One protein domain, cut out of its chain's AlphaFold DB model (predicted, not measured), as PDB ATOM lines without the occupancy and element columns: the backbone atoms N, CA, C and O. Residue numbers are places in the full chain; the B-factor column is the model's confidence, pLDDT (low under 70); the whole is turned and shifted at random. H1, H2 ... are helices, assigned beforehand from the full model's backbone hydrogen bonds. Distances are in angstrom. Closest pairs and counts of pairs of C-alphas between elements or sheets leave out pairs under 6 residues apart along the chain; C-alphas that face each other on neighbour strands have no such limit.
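This is residues 714 to 737 and 745 to 766 of the 797 residues of an uncharacterized protein of Ajellomyces capsulatus (strain G186AR / H82 / ATCC MYA-2454 / RMSCC 2432) (UniProt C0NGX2). Two long helices, H2 and H1, lie side by side and run opposite ways, making a rod that is two helices thick. They are shifted along each other, and residues 732 to 737, at the end of H1 and just after it, stick out free. The printed part has 46 residues with two named helices, H1 then H2, and no named strand; the class is all helix. It is loose, with a radius of gyration of the C-alphas of 12.0 A, and spans 39 by 16 by 12 A.

H2, the longest helix, is residues 746 to 766 and measures 30.0 A from first to last C-alpha, ending at C-alpha 766 (47.461, 0.551, -80.201). H1, residues 714 to 733, measures 28.4 A and begins at C-alpha 714 (40.218, -5.092, -91.566).

H2 and H1 touch, with the C-alphas of Glu 748 and Ala 724 closest at 5.0 A. Their lines stand at a shallow tilt of 27 degrees. In H1 and H2 every O i to N i+4 pair is within hydrogen-bond range.

The C-alphas farthest apart, those of Gln 737 and Val 766, are 39.7 A apart. The link from H1 to H2 runs across the cut; residues 738 to 744 are not printed, and C-alphas 737 and 745 are 13.7 A apart. The mean pLDDT of the printed part is 90.8, and no printed residue is under 70.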
ATOM      1  N   ASP A 714      41.112  -4.984 -90.402       88.70
ATOM      2  CA  ASP A 714      40.218  -5.092 -91.566       88.70
ATOM      3  C   ASP A 714      38.739  -4.900 -91.197       88.70
ATOM      4  O   ASP A 714      37.989  -4.282 -91.950       88.70
ATOM      5  N   ILE A 715      38.333  -5.328 -89.997       89.32
ATOM      6  CA  ILE A 715      36.987  -5.102 -89.440       89.32
ATOM      7  C   ILE A 715      36.705  -3.596 -89.298       89.32
ATOM      8  O   ILE A 715      35.619  -3.124 -89.643       89.32
ATOM      9  N   PHE A 716      37.686  -2.814 -88.839       89.56
ATOM     10  CA  PHE A 716      37.551  -1.364 -88.716       89.56
ATOM     11  C   PHE A 716      37.507  -0.691 -90.097       89.56
ATOM     12  O   PHE A 716      36.651   0.165 -90.334       89.56
ATOM     13  N   ARG A 717      38.339  -1.137 -91.054       91.80
ATOM     14  CA  ARG A 717      38.297  -0.679 -92.461       91.80
ATOM     15  C   ARG A 717      36.959  -0.994 -93.138       91.80
ATOM     16  O   ARG A 717      36.386  -0.128 -93.799       91.80
ATOM     17  N   GLN A 718      36.414  -2.190 -92.923       93.51
ATOM     18  CA  GLN A 718      35.081  -2.569 -93.389       93.51
ATOM     19  C   GLN A 718      34.012  -1.647 -92.791       93.51
ATOM     20  O   GLN A 718      33.169  -1.123 -93.521       93.51
ATOM     21  N   ARG A 719      34.078  -1.373 -91.482       93.89
ATOM     22  CA  ARG A 719      33.119  -0.491 -90.807       93.89
ATOM     23  C   ARG A 719      33.198   0.960 -91.291       93.89
ATOM     24  O   ARG A 719      32.167   1.616 -91.422       93.89
ATOM     25  N   ILE A 720      34.393   1.446 -91.620       92.82
ATOM     26  CA  ILE A 720      34.615   2.727 -92.308       92.82
ATOM     27  C   ILE A 720      33.910   2.752 -93.671       92.82
ATOM     28  O   ILE A 720      33.215   3.721 -93.982       92.82
ATOM     29  N   ALA A 721      34.046   1.690 -94.471       94.02
ATOM     30  CA  ALA A 721      33.406   1.594 -95.782       94.02
ATOM     31  C   ALA A 721      31.870   1.504 -95.695       94.02
ATOM     32  O   ALA A 721      31.174   2.049 -96.549       94.02
ATOM     33  N   GLU A 722      31.326   0.870 -94.652       95.66
ATOM     34  CA  GLU A 722      29.890   0.903 -94.344       95.66
ATOM     35  C   GLU A 722      29.415   2.318 -93.984       95.66
ATOM     36  O   GLU A 722      28.440   2.791 -94.560       95.66
ATOM     37  N   ILE A 723      30.122   3.022 -93.092       94.75
ATOM     38  CA  ILE A 723      29.769   4.391 -92.673       94.75
ATOM     39  C   ILE A 723      29.815   5.367 -93.858       94.75
ATOM     40  O   ILE A 723      28.921   6.202 -93.996       94.75
ATOM     41  N   ALA A 724      30.817   5.250 -94.733       95.68
ATOM     42  CA  ALA A 724      30.914   6.067 -95.939       95.68
ATOM     43  C   ALA A 724      29.720   5.858 -96.887       95.68
ATOM     44  O   ALA A 724      29.209   6.828 -97.447       95.68
ATOM     45  N   ARG A 725      29.255   4.609 -97.029       94.94
ATOM     46  CA  ARG A 725      28.112   4.243 -97.875       94.94
ATOM     47  C   ARG A 725      26.781   4.707 -97.279       94.94
ATOM     48  O   ARG A 725      26.018   5.366 -97.979       94.94
ATOM     49  N   ASP A 726      26.547   4.455 -95.985       94.88
ATOM     50  CA  ASP A 726      25.372   4.951 -95.244       94.88
ATOM     51  C   ASP A 726      25.283   6.496 -95.325       94.88
ATOM     52  O   ASP A 726      24.190   7.043 -95.476       94.88
ATOM     53  N   GLU A 727      26.411   7.222 -95.280       92.97
ATOM     54  CA  GLU A 727      26.435   8.688 -95.437       92.97
ATOM     55  C   GLU A 727      26.223   9.140 -96.894       92.97
ATOM     56  O   GLU A 727      25.493  10.102 -97.138       92.97
ATOM     57  N   ALA A 728      26.776   8.437 -97.887       92.58
ATOM     58  CA  ALA A 728      26.513   8.722 -99.300       92.58
ATOM     59  C   ALA A 728      25.030   8.500 -99.667       92.58
ATOM     60  O   ALA A 728      24.425   9.308-100.379       92.58
ATOM     61  N   GLU A 729      24.412   7.442 -99.140       92.57
ATOM     62  CA  GLU A 729      22.972   7.192 -99.240       92.57
ATOM     63  C   GLU A 729      22.149   8.244 -98.486       92.57
ATOM     64  O   GLU A 729      21.155   8.741 -99.020       92.57
ATOM     65  N   HIS A 730      22.584   8.673 -97.298       91.77
ATOM     66  CA  HIS A 730      21.946   9.759 -96.551       91.77
ATOM     67  C   HIS A 730      21.985  11.097 -97.314       91.77
ATOM     68  O   HIS A 730      20.975  11.806 -97.352       91.77
ATOM     69  N   GLN A 731      23.089  11.432 -97.991       89.65
ATOM     70  CA  GLN A 731      23.194  12.633 -98.834       89.65
ATOM     71  C   GLN A 731      22.272  12.563-100.061       89.65
ATOM     72  O   GLN A 731      21.545  13.527-100.328       89.65
ATOM     73  N   ARG A 732      22.218  11.407-100.747       89.52
ATOM     74  CA  ARG A 732      21.244  11.127-101.824       89.52
ATOM     75  C   ARG A 732      19.802  11.310-101.334       89.52
ATOM     76  O   ARG A 732      19.035  12.066-101.934       89.52
ATOM     77  N   ALA A 733      19.438  10.666-100.223       93.30
ATOM     78  CA  ALA A 733      18.087  10.678 -99.660       93.30
ATOM     79  C   ALA A 733      17.641  12.076 -99.197       93.30
ATOM     80  O   ALA A 733      16.502  12.478 -99.439       93.30
ATOM     81  N   THR A 734      18.554  12.851 -98.603       92.37
ATOM     82  CA  THR A 734      18.304  14.229 -98.137       92.37
ATOM     83  C   THR A 734      18.039  15.205 -99.297       92.37
ATOM     84  O   THR A 734      17.583  16.324 -99.067       92.37
ATOM     85  N   LYS A 735      18.306  14.810-100.556       85.38
ATOM     86  CA  LYS A 735      18.245  15.677-101.753       85.38
ATOM     87  C   LYS A 735      19.074  16.955-101.586       85.38
ATOM     88  O   LYS A 735      18.743  18.008-102.137       85.38
ATOM     89  N   MET A 736      20.156  16.860-100.812       84.38
ATOM     90  CA  MET A 736      21.094  17.955-100.627       84.38
ATOM     91  C   MET A 736      21.760  18.220-101.977       84.38
ATOM     92  O   MET A 736      22.436  17.350-102.520       84.38
ATOM     93  N   GLN A 737      21.512  19.396-102.557       79.55
ATOM     94  CA  GLN A 737      22.051  19.731-103.872       79.55
ATOM     95  C   GLN A 737      23.579  19.800-103.788       79.55
ATOM     96  O   GLN A 737      24.125  20.750-103.223       79.55
ATOM     97  N   GLY A 745      29.655  10.116-105.417       89.71
ATOM     98  CA  GLY A 745      30.735   9.248-104.931       89.71
ATOM     99  C   GLY A 745      31.968   9.973-104.365       89.71
ATOM    100  O   GLY A 745      32.734   9.355-103.633       89.71
ATOM    101  N   VAL A 746      32.167  11.282-104.591       89.47
ATOM    102  CA  VAL A 746      33.329  12.009-104.017       89.47
ATOM    103  C   VAL A 746      33.252  12.116-102.491       89.47
ATOM    104  O   VAL A 746      34.277  11.986-101.824       89.47
ATOM    105  N   ALA A 747      32.054  12.296-101.928       87.66
ATOM    106  CA  ALA A 747      31.851  12.278-100.477       87.66
ATOM    107  C   ALA A 747      32.117  10.886 -99.874       87.66
ATOM    108  O   ALA A 747      32.761  10.778 -98.831       87.66
ATOM    109  N   GLU A 748      31.692   9.822-100.564       92.56
ATOM    110  CA  GLU A 748      31.932   8.429-100.173       92.56
ATOM    111  C   GLU A 748      33.438   8.128-100.180       92.56
ATOM    112  O   GLU A 748      34.012   7.790 -99.148       92.56
ATOM    113  N   ALA A 749      34.114   8.377-101.307       93.24
ATOM    114  CA  ALA A 749      35.553   8.178-101.470       93.24
ATOM    115  C   ALA A 749      36.388   9.024-100.489       93.24
ATOM    116  O   ALA A 749      37.382   8.544 -99.946       93.24
ATOM    117  N   GLY A 750      35.976  10.268-100.217       94.53
ATOM    118  CA  GLY A 750      36.605  11.123 -99.208       94.53
ATOM    119  C   GLY A 750      36.437  10.594 -97.780       94.53
ATOM    120  O   GLY A 750      37.382  10.652 -96.995       94.53
ATOM    121  N   THR A 751      35.272  10.024 -97.459       93.31
ATOM    122  CA  THR A 751      34.991   9.429 -96.141       93.31
ATOM    123  C   THR A 751      35.751   8.115 -95.945       93.31
ATOM    124  O   THR A 751      36.358   7.924 -94.893       93.31
ATOM    125  N   VAL A 752      35.807   7.255 -96.971       94.44
ATOM    126  CA  VAL A 752      36.644   6.041 -96.979       94.44
ATOM    127  C   VAL A 752      38.118   6.401 -96.770       94.44
ATOM    128  O   VAL A 752      38.768   5.848 -95.885       94.44
ATOM    129  N   LEU A 753      38.634   7.377 -97.526       94.90
ATOM    130  CA  LEU A 753      40.023   7.828 -97.414       94.90
ATOM    131  C   LEU A 753      40.342   8.369 -96.010       94.90
ATOM    132  O   LEU A 753      41.347   7.973 -95.421       94.90
ATOM    133  N   LEU A 754      39.486   9.232 -95.452       94.75
ATOM    134  CA  LEU A 754      39.658   9.769 -94.096       94.75
ATOM    135  C   LEU A 754      39.596   8.667 -93.029       94.75
ATOM    136  O   LEU A 754      40.399   8.666 -92.099       94.75
ATOM    137  N   GLY A 755      38.683   7.707 -93.171       94.79
ATOM    138  CA  GLY A 755      38.612   6.565 -92.269       94.79
ATOM    139  C   GLY A 755      39.872   5.702 -92.330       94.79
ATOM    140  O   GLY A 755      40.404   5.338 -91.286       94.79
ATOM    141  N   HIS A 756      40.428   5.434 -93.516       90.39
ATOM    142  CA  HIS A 756      41.686   4.690 -93.614       90.39
ATOM    143  C   HIS A 756      42.880   5.451 -93.007       90.39
ATOM    144  O   HIS A 756      43.741   4.819 -92.399       90.39
ATOM    145  N   VAL A 757      42.914   6.791 -93.071       91.91
ATOM    146  CA  VAL A 757      43.899   7.598 -92.316       91.91
ATOM    147  C   VAL A 757      43.779   7.329 -90.810       91.91
ATOM    148  O   VAL A 757      44.791   7.114 -90.143       91.91
ATOM    149  N   LEU A 758      42.551   7.304 -90.278       91.16
ATOM    150  CA  LEU A 758      42.284   7.026 -88.863       91.16
ATOM    151  C   LEU A 758      42.627   5.579 -88.474       91.16
ATOM    152  O   LEU A 758      43.213   5.374 -87.417       91.16
ATOM    153  N   ALA A 759      42.343   4.595 -89.333       90.29
ATOM    154  CA  ALA A 759      42.702   3.190 -89.117       90.29
ATOM    155  C   ALA A 759      44.223   2.996 -89.009       90.29
ATOM    156  O   ALA A 759      44.712   2.329 -88.096       90.29
ATOM    157  N   ASN A 760      44.985   3.635 -89.902       88.90
ATOM    158  CA  ASN A 760      46.442   3.600 -89.834       88.90
ATOM    159  C   ASN A 760      46.926   4.310 -88.555       88.90
ATOM    160  O   ASN A 760      47.761   3.754 -87.845       88.90
ATOM    161  N   LEU A 761      46.375   5.481 -88.206       89.96
ATOM    162  CA  LEU A 761      46.733   6.208 -86.978       89.96
ATOM    163  C   LEU A 761      46.457   5.392 -85.702       89.96
ATOM    164  O   LEU A 761      47.337   5.313 -84.850       89.96
ATOM    165  N   GLN A 762      45.302   4.725 -85.606       87.85
ATOM    166  CA  GLN A 762      44.979   3.802 -84.512       87.85
ATOM    167  C   GLN A 762      46.003   2.665 -84.420       87.85
ATOM    168  O   GLN A 762      46.464   2.348 -83.326       87.85
ATOM    169  N   SER A 763      46.415   2.074 -85.548       84.73
ATOM    170  CA  SER A 763      47.415   0.995 -85.528       84.73
ATOM    171  C   SER A 763      48.785   1.449 -84.999       84.73
ATOM    172  O   SER A 763      49.453   0.685 -84.302       84.73
ATOM    173  N   TYR A 764      49.174   2.712 -85.234       81.55
ATOM    174  CA  TYR A 764      50.381   3.304 -84.645       81.55
ATOM    175  C   TYR A 764      50.260   3.560 -83.133       81.55
ATOM    176  O   TYR A 764      51.289   3.583 -82.461       81.55
ATOM    177  N   THR A 765      49.051   3.768 -82.591       84.30
ATOM    178  CA  THR A 765      48.844   4.039 -81.154       84.30
ATOM    179  C   THR A 765      48.529   2.795 -80.324       84.30
ATOM    180  O   THR A 765      48.927   2.736 -79.168       84.30
ATOM    181  N   VAL A 766      47.820   1.812 -80.886       81.60
ATOM    182  CA  VAL A 766      47.461   0.551 -80.201       81.60
ATOM    183  C   VAL A 766      48.621  -0.447 -80.236       81.60
ATOM    184  O   VAL A 766      48.832  -1.210 -79.296       81.60
TER     185      VAL A 766